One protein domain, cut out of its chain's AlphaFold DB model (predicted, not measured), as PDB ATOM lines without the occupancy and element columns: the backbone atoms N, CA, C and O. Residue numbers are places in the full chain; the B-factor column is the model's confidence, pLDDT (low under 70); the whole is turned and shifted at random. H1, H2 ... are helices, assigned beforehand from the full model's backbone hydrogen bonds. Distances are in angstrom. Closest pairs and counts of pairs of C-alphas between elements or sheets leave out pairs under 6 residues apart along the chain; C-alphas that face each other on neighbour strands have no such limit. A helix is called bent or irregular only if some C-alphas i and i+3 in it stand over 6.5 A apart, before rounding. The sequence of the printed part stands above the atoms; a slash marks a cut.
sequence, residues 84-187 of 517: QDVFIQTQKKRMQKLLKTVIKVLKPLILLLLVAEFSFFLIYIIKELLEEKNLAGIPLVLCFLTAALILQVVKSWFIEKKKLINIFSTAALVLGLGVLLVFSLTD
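Overview. This is residues 84 to 187 of the 517 residues of the protein "DUF4097 domain-containing protein" of Enterococcus sp. 9D6_DIV0238 (UniProt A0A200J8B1). A long kinked helix, H1, sticks out as an arm over residues 84 to 106, while the rest of it folds with H2 and H3 into a flat zigzag of three helices in a row, H2 in the middle. The printed part has 104 residues, with three named helices in the order H1, H2, H3 and no named strand; its class is all helix. It is only just loose, close to extended, with a radius of gyration of the C-alphas of 19.3 A, and spans 67 by 27 by 26 A, the arm making much of the length.

Along the chain. Find C-alpha 84 at (215.126, 163.590, 143.186); from there H1, residues 84 to 131, runs 67.3 A to C-alpha 131 at (153.043, 141.883, 157.380). Near residue 106 it has a kink of 29 degrees; H1 is neither bent nor irregular, but only just: C-alphas 105 and 108 are 6.3 A apart. Next come H2, residues 137 to 154, 26.0 A long, and H3, residues 162 to 185, 34.6 A long, ending at C-alpha 185 at (161.545, 137.406, 134.276).

Arrangement. Look first at residues 107 to 125, with which alone H1 touches H2; the closest C-alphas, of Phe 121 and Pro 139, are 5.2 A apart. This helical hairpin runs opposite ways at a steep tilt of 36 degrees, only just past shallow. H2 and H3, also a helical hairpin, touch with C-alphas of Ala 148 and Ser 169 closest at 4.3 A, and run opposite ways at a shallow tilt of 16 degrees. H1 and H3 are apart. Every O i to N i+4 pair is within hydrogen-bond range in H2 and H3; in H1, 42 of 44 are.

Size, cuts and confidence. The C-alphas of Gln 84 and Lys 133 are the two farthest apart, 68.0 A. The printed part has no cut; the link from H1 to H2 is tight, that from H2 to H3 short. Mean pLDDT of the printed part is 88.4, with residues 84 to 86 under 70.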
ATOM      1  N   GLN A  84     216.529 163.518 143.575       57.97
ATOM      2  CA  GLN A  84     215.126 163.590 143.186       57.97
ATOM      3  C   GLN A  84     214.492 162.192 143.164       57.97
ATOM      4  O   GLN A  84     213.388 162.027 143.685       57.97
ATOM      5  N   ASP A  85     215.209 161.172 142.692       67.06
ATOM      6  CA  ASP A  85     214.765 159.778 142.713       67.06
ATOM      7  C   ASP A  85     214.657 159.215 144.133       67.06
ATOM      8  O   ASP A  85     213.642 158.601 144.476       67.06
ATOM      9  N   VAL A  86     215.634 159.472 145.007       68.56
ATOM     10  CA  VAL A  86     215.563 159.062 146.421       68.56
ATOM     11  C   VAL A  86     214.408 159.768 147.139       68.56
ATOM     12  O   VAL A  86     213.669 159.132 147.903       68.56
ATOM     13  N   PHE A  87     214.174 161.055 146.863       71.56
ATOM     14  CA  PHE A  87     213.045 161.804 147.420       71.56
ATOM     15  C   PHE A  87     211.697 161.278 146.907       71.56
ATOM     16  O   PHE A  87     210.794 161.035 147.713       71.56
ATOM     17  N   ILE A  88     211.565 161.019 145.599       73.06
ATOM     18  CA  ILE A  88     210.359 160.440 144.984       73.06
ATOM     19  C   ILE A  88     210.100 159.031 145.528       73.06
ATOM     20  O   ILE A  88     208.968 158.712 145.898       73.06
ATOM     21  N   GLN A  89     211.123 158.182 145.646       75.50
ATOM     22  CA  GLN A  89     210.979 156.844 146.222       75.50
ATOM     23  C   GLN A  89     210.591 156.893 147.704       75.50
ATOM     24  O   GLN A  89     209.754 156.103 148.153       75.50
ATOM     25  N   THR A  90     211.140 157.838 148.469       75.56
ATOM     26  CA  THR A  90     210.807 158.032 149.887       75.56
ATOM     27  C   THR A  90     209.383 158.561 150.060       75.56
ATOM     28  O   THR A  90     208.630 158.031 150.880       75.56
ATOM     29  N   GLN A  91     208.966 159.529 149.240       73.81
ATOM     30  CA  GLN A  91     207.583 160.010 149.131       73.81
ATOM     31  C   GLN A  91     206.627 158.868 148.769       73.81
ATOM     32  O   GLN A  91     205.630 158.662 149.458       73.81
ATOM     33  N   LYS A  92     206.963 158.046 147.767       76.50
ATOM     34  CA  LYS A  92     206.162 156.887 147.347       76.50
ATOM     35  C   LYS A  92     206.043 155.846 148.461       76.50
ATOM     36  O   LYS A  92     204.945 155.352 148.706       76.50
ATOM     37  N   LYS A  93     207.123 155.554 149.197       79.38
ATOM     38  CA  LYS A  93     207.098 154.668 150.379       79.38
ATOM     39  C   LYS A  93     206.255 155.252 151.519       79.38
ATOM     40  O   LYS A  93     205.492 154.511 152.140       79.38
ATOM     41  N   ARG A  94     206.349 156.560 151.793       76.19
ATOM     42  CA  ARG A  94     205.511 157.258 152.791       76.19
ATOM     43  C   ARG A  94     204.037 157.234 152.393       76.19
ATOM     44  O   ARG A  94     203.206 156.858 153.212       76.19
ATOM     45  N   MET A  95     203.725 157.522 151.133       73.38
ATOM     46  CA  MET A  95     202.371 157.473 150.589       73.38
ATOM     47  C   MET A  95     201.809 156.048 150.609       73.38
ATOM     48  O   MET A  95     200.669 155.850 151.007       73.38
ATOM     49  N   GLN A  96     202.611 155.026 150.292       78.88
ATOM     50  CA  GLN A  96     202.211 153.621 150.435       78.88
ATOM     51  C   GLN A  96     201.968 153.218 151.896       78.88
ATOM     52  O   GLN A  96     201.049 152.444 152.163       78.88
ATOM     53  N   LYS A  97     202.769 153.717 152.849       78.25
ATOM     54  CA  LYS A  97     202.537 153.498 154.288       78.25
ATOM     55  C   LYS A  97     201.250 154.184 154.747       78.25
ATOM     56  O   LYS A  97     200.433 153.522 155.376       78.25
ATOM     57  N   LEU A  98     201.034 155.446 154.371       76.56
ATOM     58  CA  LEU A  98     199.797 156.182 154.646       76.56
ATOM     59  C   LEU A  98     198.584 155.475 154.041       76.56
ATOM     60  O   LEU A  98     197.637 155.198 154.763       76.56
ATOM     61  N   LEU A  99     198.642 155.085 152.767       76.31
ATOM     62  CA  LEU A  99     197.575 154.343 152.095       76.31
ATOM     63  C   LEU A  99     197.281 153.016 152.808       76.31
ATOM     64  O   LEU A  99     196.124 152.679 153.029       76.31
ATOM     65  N   LYS A 100     198.311 152.270 153.231       79.31
ATOM     66  CA  LYS A 100     198.130 151.040 154.021       79.31
ATOM     67  C   LYS A 100     197.471 151.316 155.375       79.31
ATOM     68  O   LYS A 100     196.631 150.521 155.789       79.31
ATOM     69  N   THR A 101     197.828 152.404 156.055       78.56
ATOM     70  CA  THR A 101     197.212 152.809 157.328       78.56
ATOM     71  C   THR A 101     195.760 153.237 157.129       78.56
ATOM     72  O   THR A 101     194.884 152.734 157.825       78.56
ATOM     73  N   VAL A 102     195.484 154.066 156.118       78.31
ATOM     74  CA  VAL A 102     194.128 154.483 155.736       78.31
ATOM     75  C   VAL A 102     193.276 153.264 155.394       78.31
ATOM     76  O   VAL A 102     192.199 153.112 155.950       78.31
ATOM     77  N   ILE A 103     193.770 152.331 154.576       78.06
ATOM     78  CA  ILE A 103     193.050 151.092 154.242       78.06
ATOM     79  C   ILE A 103     192.791 150.237 155.493       78.06
ATOM     80  O   ILE A 103     191.728 149.630 155.602       78.06
ATOM     81  N   LYS A 104     193.729 150.169 156.448       79.12
ATOM     82  CA  LYS A 104     193.524 149.433 157.708       79.12
ATOM     83  C   LYS A 104     192.413 150.037 158.568       79.12
ATOM     84  O   LYS A 104     191.674 149.269 159.170       79.12
ATOM     85  N   VAL A 105     192.288 151.364 158.602       81.56
ATOM     86  CA  VAL A 105     191.239 152.077 159.355       81.56
ATOM     87  C   VAL A 105     189.905 152.079 158.602       81.56
ATOM     88  O   VAL A 105     188.849 151.937 159.209       81.56
ATOM     89  N   LEU A 106     189.934 152.173 157.274       86.38
ATOM     90  CA  LEU A 106     188.738 152.247 156.437       86.38
ATOM     91  C   LEU A 106     188.030 150.891 156.311       86.38
ATOM     92  O   LEU A 106     186.807 150.835 156.269       86.38
ATOM     93  N   LYS A 107     188.776 149.781 156.287       85.81
ATOM     94  CA  LYS A 107     188.216 148.421 156.205       85.81
ATOM     95  C   LYS A 107     187.169 148.083 157.279       85.81
ATOM     96  O   LYS A 107     186.109 147.601 156.889       85.81
ATOM     97  N   PRO A 108     187.414 148.281 158.592       88.31
ATOM     98  CA  PRO A 108     186.398 148.013 159.609       88.31
ATOM     99  C   PRO A 108     185.188 148.946 159.480       88.31
ATOM    100  O   PRO A 108     184.073 148.502 159.728       88.31
ATOM    101  N   LEU A 109     185.379 150.191 159.030       90.38
ATOM    102  CA  LEU A 109     184.282 151.135 158.802       90.38
ATOM    103  C   LEU A 109     183.400 150.711 157.617       90.38
ATOM    104  O   LEU A 109     182.179 150.694 157.738       90.38
ATOM    105  N   ILE A 110     184.011 150.281 156.507       91.31
ATOM    106  CA  ILE A 110     183.300 149.688 155.363       91.31
ATOM    107  C   ILE A 110     182.556 148.425 155.795       91.31
ATOM    108  O   ILE A 110     181.404 148.239 155.416       91.31
ATOM    109  N   LEU A 111     183.189 147.554 156.588       93.56
ATOM    110  CA  LEU A 111     182.521 146.349 157.072       93.56
ATOM    111  C   LEU A 111     181.305 146.689 157.935       93.56
ATOM    112  O   LEU A 111     180.264 146.069 157.763       93.56
ATOM    113  N   LEU A 112     181.428 147.661 158.841       94.56
ATOM    114  CA  LEU A 112     180.320 148.102 159.685       94.56
ATOM    115  C   LEU A 112     179.154 148.616 158.835       94.56
ATOM    116  O   LEU A 112     178.016 148.227 159.081       94.56
ATOM    117  N   LEU A 113     179.441 149.417 157.804       95.75
ATOM    118  CA  LEU A 113     178.431 149.904 156.865       95.75
ATOM    119  C   LEU A 113     177.757 148.755 156.101       95.75
ATOM    120  O   LEU A 113     176.534 148.693 156.068       95.75
ATOM    121  N   LEU A 114     178.532 147.804 155.569       95.88
ATOM    122  CA  LEU A 114     177.990 146.632 154.869       95.88
ATOM    123  C   LEU A 114     177.139 145.743 155.785       95.88
ATOM    124  O   LEU A 114     176.124 145.208 155.352       95.88
ATOM    125  N   VAL A 115     177.539 145.566 157.048       96.19
ATOM    126  CA  VAL A 115     176.768 144.794 158.035       96.19
ATOM    127  C   VAL A 115     175.472 145.517 158.399       96.19
ATOM    128  O   VAL A 115     174.439 144.861 158.523       96.19
ATOM    129  N   ALA A 116     175.503 146.844 158.545       96.44
ATOM    130  CA  ALA A 116     174.303 147.642 158.776       96.44
ATOM    131  C   ALA A 116     173.331 147.542 157.588       96.44
ATOM    132  O   ALA A 116     172.150 147.272 157.791       96.44
ATOM    133  N   GLU A 117     173.839 147.661 156.361       95.31
ATOM    134  CA  GLU A 117     173.065 147.518 155.122       95.31
ATOM    135  C   GLU A 117     172.469 146.106 154.971       95.31
ATOM    136  O   GLU A 117     171.273 145.951 154.734       95.31
ATOM    137  N   PHE A 118     173.269 145.058 155.201       96.94
ATOM    138  CA  PHE A 118     172.793 143.673 155.214       96.94
ATOM    139  C   PHE A 118     171.690 143.462 156.260       96.94
ATOM    140  O   PHE A 118     170.665 142.845 155.973       96.94
ATOM    141  N   SER A 119     171.884 143.994 157.471       96.38
ATOM    142  CA  SER A 119     170.902 143.883 158.556       96.38
ATOM    143  C   SER A 119     169.603 144.602 158.202       96.38
ATOM    144  O   SER A 119     168.530 144.056 158.443       96.38
ATOM    145  N   PHE A 120     169.687 145.782 157.581       95.75
ATOM    146  CA  PHE A 120     168.525 146.517 157.088       95.75
ATOM    147  C   PHE A 120     167.725 145.692 156.070       95.75
ATOM    148  O   PHE A 120     166.524 145.508 156.259       95.75
ATOM    149  N   PHE A 121     168.372 145.116 155.049       96.00
ATOM    150  CA  PHE A 121     167.671 144.284 154.062       96.00
ATOM    151  C   PHE A 121     167.119 142.987 154.652       96.00
ATOM    152  O   PHE A 121     166.044 142.542 154.255       96.00
ATOM    153  N   LEU A 122     167.807 142.384 155.621       95.50
ATOM    154  CA  LEU A 122     167.290 141.207 156.311       95.50
ATOM    155  C   LEU A 122     166.023 141.540 157.111       95.50
ATOM    156  O   LEU A 122     165.036 140.812 157.016       95.50
ATOM    157  N   ILE A 123     166.035 142.650 157.857       95.50
ATOM    158  CA  ILE A 123     164.863 143.153 158.586       95.50
ATOM    159  C   ILE A 123     163.727 143.461 157.608       95.50
ATOM    160  O   ILE A 123     162.596 143.056 157.865       95.50
ATOM    161  N   TYR A 124     164.030 144.101 156.474       95.00
ATOM    162  CA  TYR A 124     163.062 144.377 155.415       95.00
ATOM    163  C   TYR A 124     162.352 143.094 154.969       95.00
ATOM    164  O   TYR A 124     161.129 143.031 154.985       95.00
ATOM    165  N   ILE A 125     163.108 142.052 154.603       93.94
ATOM    166  CA  ILE A 125     162.539 140.783 154.116       93.94
ATOM    167  C   ILE A 125     161.648 140.138 155.179       93.94
ATOM    168  O   ILE A 125     160.581 139.626 154.852       93.94
ATOM    169  N   ILE A 126     162.080 140.149 156.445       94.38
ATOM    170  CA  ILE A 126     161.298 139.582 157.551       94.38
ATOM    171  C   ILE A 126     159.990 140.355 157.731       94.38
ATOM    172  O   ILE A 126     158.938 139.729 157.838       94.38
ATOM    173  N   LYS A 127     160.048 141.692 157.741       93.06
ATOM    174  CA  LYS A 127     158.868 142.552 157.872       93.06
ATOM    175  C   LYS A 127     157.876 142.290 156.738       93.06
ATOM    176  O   LYS A 127     156.729 141.954 157.008       93.06
ATOM    177  N   GLU A 128     158.342 142.341 155.493       92.12
ATOM    178  CA  GLU A 128     157.525 142.108 154.297       92.12
ATOM    179  C   GLU A 128     156.854 140.722 154.313       92.12
ATOM    180  O   GLU A 128     155.684 140.560 153.972       92.12
ATOM    181  N   LEU A 129     157.576 139.694 154.759       92.94
ATOM    182  CA  LEU A 129     157.044 138.336 154.798       92.94
ATOM    183  C   LEU A 129     155.989 138.150 155.900       92.94
ATOM    184  O   LEU A 129     155.061 137.358 155.724       92.94
ATOM    185  N   LEU A 130     156.127 138.858 157.025       92.06
ATOM    186  CA  LEU A 130     155.200 138.787 158.157       92.06
ATOM    187  C   LEU A 130     153.951 139.653 157.957       92.06
ATOM    188  O   LEU A 130     152.847 139.184 158.231       92.06
ATOM    189  N   GLU A 131     154.121 140.895 157.507       90.81
ATOM    190  CA  GLU A 131     153.043 141.883 157.380       90.81
ATOM    191  C   GLU A 131     152.354 141.790 156.014       90.81
ATOM    192  O   GLU A 131     151.129 141.693 155.943       90.81
ATOM    193  N   GLU A 132     153.141 141.720 154.937       91.12
ATOM    194  CA  GLU A 132     152.650 141.777 153.554       91.12
ATOM    195  C   GLU A 132     152.461 140.401 152.907       91.12
ATOM    196  O   GLU A 132     151.934 140.289 151.799       91.12
ATOM    197  N   LYS A 133     152.886 139.327 153.591       90.19
ATOM    198  CA  LYS A 133     152.912 137.947 153.062       90.19
ATOM    199  C   LYS A 133     153.625 137.863 151.705       90.19
ATOM    200  O   LYS A 133     153.300 137.011 150.871       90.19
ATOM    201  N   ASN A 134     154.606 138.737 151.491       90.62
ATOM    202  CA  ASN A 134     155.336 138.886 150.241       90.62
ATOM    203  C   ASN A 134     156.835 138.612 150.445       90.62
ATOM    204  O   ASN A 134     157.401 138.852 151.509       90.62
ATOM    205  N   LEU A 135     157.494 138.083 149.410       91.06
ATOM    206  CA  LEU A 135     158.945 137.897 149.410       91.06
ATOM    207  C   LEU A 135     159.592 139.028 148.610       91.06
ATOM    208  O   LEU A 135     159.562 139.015 147.379       91.06
ATOM    209  N   ALA A 136     160.205 139.978 149.314       91.56
ATOM    210  CA  ALA A 136     160.812 141.161 148.714       91.56
ATOM    211  C   ALA A 136     161.996 140.805 147.791       91.56
ATOM    212  O   ALA A 136     163.094 140.492 148.259       91.56
ATOM    213  N   GLY A 137     161.782 140.876 146.473       91.50
ATOM    214  CA  GLY A 137     162.763 140.467 145.464       91.50
ATOM    215  C   GLY A 137     164.064 141.272 145.512       91.50
ATOM    216  O   GLY A 137     165.139 140.695 145.680       91.50
ATOM    217  N   ILE A 138     163.982 142.604 145.398       93.38
ATOM    218  CA  ILE A 138     165.171 143.476 145.404       93.38
ATOM    219  C   ILE A 138     165.947 143.386 146.735       93.38
ATOM    220  O   ILE A 138     167.147 143.105 146.682       93.38
ATOM    221  N   PRO A 139     165.321 143.528 147.920       95.06
ATOM    222  CA  PRO A 139     166.005 143.333 149.200       95.06
ATOM    223  C   PRO A 139     166.677 141.969 149.334       95.06
ATOM    224  O   PRO A 139     167.795 141.893 149.837       95.06
ATOM    225  N   LEU A 140     166.057 140.892 148.837       94.75
ATOM    226  CA  LEU A 140     166.660 139.558 148.847       94.75
ATOM    227  C   LEU A 140     167.929 139.493 147.985       94.75
ATOM    228  O   LEU A 140     168.945 138.952 148.425       94.75
ATOM    229  N   VAL A 141     167.907 140.084 146.786       95.38
ATOM    230  CA  VAL A 141     169.096 140.196 145.924       95.38
ATOM    231  C   VAL A 141     170.191 141.006 146.619       95.38
ATOM    232  O   VAL A 141     171.338 140.558 146.684       95.38
ATOM    233  N   LEU A 142     169.847 142.168 147.178       95.81
ATOM    234  CA  LEU A 142     170.795 143.042 147.871       95.81
ATOM    235  C   LEU A 142     171.380 142.373 149.121       95.81
ATOM    236  O   LEU A 142     172.575 142.507 149.377       95.81
ATOM    237  N   CYS A 143     170.599 141.565 149.836       96.31
ATOM    238  CA  CYS A 143     171.052 140.749 150.962       96.31
ATOM    239  C   CYS A 143     172.126 139.726 150.531       96.31
ATOM    240  O   CYS A 143     173.187 139.625 151.151       96.31
ATOM    241  N   PHE A 144     171.929 139.024 149.407       96.44
ATOM    242  CA  PHE A 144     172.946 138.112 148.865       96.44
ATOM    243  C   PHE A 144     174.210 138.835 148.376       96.44
ATOM    244  O   PHE A 144     175.324 138.363 148.624       96.44
ATOM    245  N   LEU A 145     174.062 139.983 147.706       95.25
ATOM    246  CA  LEU A 145     175.196 140.772 147.212       95.25
ATOM    247  C   LEU A 145     176.025 141.364 148.361       95.25
ATOM    248  O   LEU A 145     177.251 141.233 148.370       95.25
ATOM    249  N   THR A 146     175.370 141.953 149.361       95.94
ATOM    250  CA  THR A 146     176.032 142.493 150.560       95.94
ATOM    251  C   THR A 146     176.706 141.386 151.370       95.94
ATOM    252  O   THR A 146     177.866 141.544 151.751       95.94
ATOM    253  N   ALA A 147     176.082 140.210 151.528       95.69
ATOM    254  CA  ALA A 147     176.727 139.042 152.138       95.69
ATOM    255  C   ALA A 147     177.992 138.603 151.381       95.69
ATOM    256  O   ALA A 147     179.031 138.333 151.995       95.69
ATOM    257  N   ALA A 148     177.942 138.567 150.044       94.94
ATOM    258  CA  ALA A 148     179.100 138.231 149.220       94.94
ATOM    259  C   ALA A 148     180.254 139.230 149.422       94.94
ATOM    260  O   ALA A 148     181.408 138.801 149.536       94.94
ATOM    261  N   LEU A 149     179.952 140.532 149.522       94.12
ATOM    262  CA  LEU A 149     180.925 141.598 149.791       94.12
ATOM    263  C   LEU A 149     181.512 141.511 151.205       94.12
ATOM    264  O   LEU A 149     182.735 141.569 151.355       94.12
ATOM    265  N   ILE A 150     180.678 141.297 152.228       94.19
ATOM    266  CA  ILE A 150     181.110 141.090 153.621       94.19
ATOM    267  C   ILE A 150     182.135 139.953 153.688       94.19
ATOM    268  O   ILE A 150     183.224 140.123 154.244       94.19
ATOM    269  N   LEU A 151     181.835 138.817 153.049       93.06
ATOM    270  CA  LEU A 151     182.747 137.674 152.988       93.06
ATOM    271  C   LEU A 151     184.088 138.040 152.325       93.06
ATOM    272  O   LEU A 151     185.139 137.638 152.826       93.06
ATOM    273  N   GLN A 152     184.094 138.844 151.253       90.75
ATOM    274  CA  GLN A 152     185.343 139.291 150.611       90.75
ATOM    275  C   GLN A 152     186.172 140.239 151.486       90.75
ATOM    276  O   GLN A 152     187.404 140.168 151.453       90.75
ATOM    277  N   VAL A 153     185.542 141.102 152.288       88.94
ATOM    278  CA  VAL A 153     186.253 142.004 153.211       88.94
ATOM    279  C   VAL A 153     186.883 141.205 154.362       88.94
ATOM    280  O   VAL A 153     188.089 141.319 154.630       88.94
ATOM    281  N   VAL A 154     186.092 140.324 154.982       89.00
ATOM    282  CA  VAL A 154     186.485 139.495 156.138       89.00
ATOM    283  C   VAL A 154     187.530 138.438 155.768       89.00
ATOM    284  O   VAL A 154     188.365 138.064 156.593       89.00
ATOM    285  N   LYS A 155     187.580 138.012 154.501       86.44
ATOM    286  CA  LYS A 155     188.602 137.102 153.955       86.44
ATOM    287  C   LYS A 155     190.036 137.485 154.318       86.44
ATOM    288  O   LYS A 155     190.880 136.605 154.463       86.44
ATOM    289  N   SER A 156     190.334 138.783 154.434       78.31
ATOM    290  CA  SER A 156     191.685 139.249 154.776       78.31
ATOM    291  C   SER A 156     192.094 138.986 156.231       78.31
ATOM    292  O   SER A 156     193.284 139.038 156.529       78.31
ATOM    293  N   TRP A 157     191.141 138.654 157.105       81.88
ATOM    294  CA  TRP A 157     191.377 138.343 158.517       81.88
ATOM    295  C   TRP A 157     191.475 136.838 158.808       81.88
ATOM    296  O   TRP A 157     192.107 136.456 159.785       81.88
ATOM    297  N   PHE A 158     190.933 135.971 157.942       79.88
ATOM    298  CA  PHE A 158     190.923 134.512 158.137       79.88
ATOM    299  C   PHE A 158     191.732 133.782 157.056       79.88
ATOM    300  O   PHE A 158     191.187 133.259 156.079       79.88
ATOM    301  N   ILE A 159     193.054 133.732 157.243       73.56
ATOM    302  CA  ILE A 159     194.014 133.199 156.258       73.56
ATOM    303  C   ILE A 159     193.787 131.701 155.986       73.56
ATOM    304  O   ILE A 159     193.766 131.288 154.826       73.56
ATOM    305  N   GLU A 160     193.535 130.897 157.023       79.00
ATOM    306  CA  GLU A 160     193.381 129.436 156.912       79.00
ATOM    307  C   GLU A 160     192.109 129.011 156.158       79.00
ATOM    308  O   GLU A 160     192.099 128.005 155.451       79.00
ATOM    309  N   LYS A 161     191.030 129.804 156.242       85.81
ATOM    310  CA  LYS A 161     189.719 129.485 155.640       85.81
ATOM    311  C   LYS A 161     189.445 130.223 154.327       85.81
ATOM    312  O   LYS A 161     188.329 130.185 153.812       85.81
ATOM    313  N   LYS A 162     190.461 130.852 153.728       86.12
ATOM    314  CA  LYS A 162     190.331 131.694 152.524       86.12
ATOM    315  C   LYS A 162     189.647 130.995 151.339       86.12
ATOM    316  O   LYS A 162     188.872 131.630 150.627       86.12
ATOM    317  N   LYS A 163     189.915 129.698 151.125       87.44
ATOM    318  CA  LYS A 163     189.267 128.903 150.060       87.44
ATOM    319  C   LYS A 163     187.763 128.728 150.309       87.44
ATOM    320  O   LYS A 163     186.985 128.938 149.387       87.44
ATOM    321  N   LEU A 164     187.360 128.416 151.542       89.00
ATOM    322  CA  LEU A 164     185.948 128.274 151.923       89.00
ATOM    323  C   LEU A 164     185.195 129.603 151.791       89.00
ATOM    324  O   LEU A 164     184.132 129.638 151.184       89.00
ATOM    325  N   ILE A 165     185.774 130.705 152.281       90.38
ATOM    326  CA  ILE A 165     185.170 132.045 152.178       90.38
ATOM    327  C   ILE A 165     184.935 132.439 150.712       90.38
ATOM    328  O   ILE A 165     183.886 132.987 150.387       90.38
ATOM    329  N   ASN A 166     185.874 132.118 149.813       89.56
ATOM    330  CA  ASN A 166     185.686 132.335 148.377       89.56
ATOM    331  C   ASN A 166     184.515 131.527 147.817       89.56
ATOM    332  O   ASN A 166     183.721 132.082 147.070       89.56
ATOM    333  N   ILE A 167     184.406 130.242 148.173       91.88
ATOM    334  CA  ILE A 167     183.307 129.389 147.705       91.88
ATOM    335  C   ILE A 167     181.964 129.968 148.161       91.88
ATOM    336  O   ILE A 167     181.080 130.152 147.332       91.88
ATOM    337  N   PHE A 168     181.831 130.325 149.443       92.62
ATOM    338  CA  PHE A 168     180.595 130.913 149.973       92.62
ATOM    339  C   PHE A 168     180.271 132.275 149.354       92.62
ATOM    340  O   PHE A 168     179.120 132.528 149.018       92.62
ATOM    341  N   SER A 169     181.272 133.133 149.153       93.44
ATOM    342  CA  SER A 169     181.080 134.440 148.517       93.44
ATOM    343  C   SER A 169     180.629 134.299 147.060       93.44
ATOM    344  O   SER A 169     179.654 134.931 146.659       93.44
ATOM    345  N   THR A 170     181.274 133.423 146.281       93.12
ATOM    346  CA  THR A 170     180.859 133.137 144.901       93.12
ATOM    347  C   THR A 170     179.467 132.513 144.860       93.12
ATOM    348  O   THR A 170     178.661 132.895 144.019       93.12
ATOM    349  N   ALA A 171     179.151 131.592 145.777       94.56
ATOM    350  CA  ALA A 171     177.825 130.984 145.864       94.56
ATOM    351  C   ALA A 171     176.737 132.024 146.168       94.56
ATOM    352  O   ALA A 171     175.723 132.047 145.479       94.56
ATOM    353  N   ALA A 172     176.963 132.922 147.136       94.25
ATOM    354  CA  ALA A 172     176.040 134.015 147.446       94.25
ATOM    355  C   ALA A 172     175.825 134.939 146.238       94.25
ATOM    356  O   ALA A 172     174.691 135.288 145.930       94.25
ATOM    357  N   LEU A 173     176.889 135.270 145.499       95.31
ATOM    358  CA  LEU A 173     176.793 136.095 144.294       95.31
ATOM    359  C   LEU A 173     175.993 135.406 143.176       95.31
ATOM    360  O   LEU A 173     175.123 136.028 142.573       95.31
ATOM    361  N   VAL A 174     176.247 134.119 142.922       95.81
ATOM    362  CA  VAL A 174     175.496 133.333 141.928       95.81
ATOM    363  C   VAL A 174     174.023 133.205 142.327       95.81
ATOM    364  O   VAL A 174     173.155 133.358 141.473       95.81
ATOM    365  N   LEU A 175     173.727 132.985 143.614       94.94
ATOM    366  CA  LEU A 175     172.355 132.956 144.128       94.94
ATOM    367  C   LEU A 175     171.663 134.312 143.965       94.94
ATOM    368  O   LEU A 175     170.551 134.350 143.449       94.94
ATOM    369  N   GLY A 176     172.324 135.414 144.324       94.88
ATOM    370  CA  GLY A 176     171.787 136.764 144.145       94.88
ATOM    371  C   GLY A 176     171.453 137.073 142.683       94.88
ATOM    372  O   GLY A 176     170.360 137.551 142.390       94.88
ATOM    373  N   LEU A 177     172.348 136.725 141.749       94.75
ATOM    374  CA  LEU A 177     172.101 136.871 140.308       94.75
ATOM    375  C   LEU A 177     170.975 135.955 139.807       94.75
ATOM    376  O   LEU A 177     170.176 136.371 138.971       94.75
ATOM    377  N   GLY A 178     170.890 134.726 140.320       94.75
ATOM    378  CA  GLY A 178     169.809 133.795 139.999       94.75
ATOM    379  C   GLY A 178     168.444 134.312 140.455       94.75
ATOM    380  O   GLY A 178     167.496 134.306 139.673       94.75
ATOM    381  N   VAL A 179     168.354 134.821 141.689       94.06
ATOM    382  CA  VAL A 179     167.141 135.461 142.225       94.06
ATOM    383  C   VAL A 179     166.772 136.678 141.379       94.06
ATOM    384  O   VAL A 179     165.629 136.778 140.943       94.06
ATOM    385  N   LEU A 180     167.732 137.557 141.075       94.75
ATOM    386  CA  LEU A 180     167.496 138.727 140.228       94.75
ATOM    387  C   LEU A 180     166.904 138.331 138.871       94.75
ATOM    388  O   LEU A 180     165.917 138.920 138.438       94.75
ATOM    389  N   LEU A 181     167.471 137.309 138.224       94.19
ATOM    390  CA  LEU A 181     166.993 136.810 136.937       94.19
ATOM    391  C   LEU A 181     165.562 136.260 137.037       94.19
ATOM    392  O   LEU A 181     164.723 136.607 136.213       94.19
ATOM    393  N   VAL A 182     165.251 135.460 138.061       93.25
ATOM    394  CA  VAL A 182     163.899 134.904 138.262       93.25
ATOM    395  C   VAL A 182     162.868 136.005 138.525       93.25
ATOM    396  O   VAL A 182     161.801 136.011 137.911       93.25
ATOM    397  N   PHE A 183     163.173 136.956 139.410       92.31
ATOM    398  CA  PHE A 183     162.262 138.056 139.735       92.31
ATOM    399  C   PHE A 183     162.097 139.038 138.571       92.31
ATOM    400  O   PHE A 183     160.999 139.548 138.356       92.31
ATOM    401  N   SER A 184     163.154 139.258 137.783       90.44
ATOM    402  CA  SER A 184     163.094 140.082 136.573       90.44
ATOM    403  C   SER A 184     162.227 139.442 135.488       90.44
ATOM    404  O   SER A 184     161.392 140.123 134.905       90.44
ATOM    405  N   LEU A 185     162.361 138.130 135.260       91.81
ATOM    406  CA  LEU A 185     161.545 137.406 134.276       91.81
ATOM    407  C   LEU A 185     160.069 137.275 134.676       91.81
ATOM    408  O   LEU A 185     159.232 137.008 133.819       91.81
ATOM    409  N   THR A 186     159.747 137.427 135.962       88.50
ATOM    410  CA  THR A 186     158.374 137.310 136.482       88.50
ATOM    411  C   THR A 186     157.704 138.655 136.755       88.50
ATOM    412  O   THR A 186     156.553 138.655 137.186       88.50
ATOM    413  N   ASP A 187     158.397 139.772 136.508       84.25
ATOM    414  CA  ASP A 187     157.947 141.136 136.822       84.25
ATOM    415  C   ASP A 187     157.517 141.313 138.295       84.25
ATOM    416  O   ASP A 187     156.545 141.983 138.631       84.25
TER     417      ASP A 187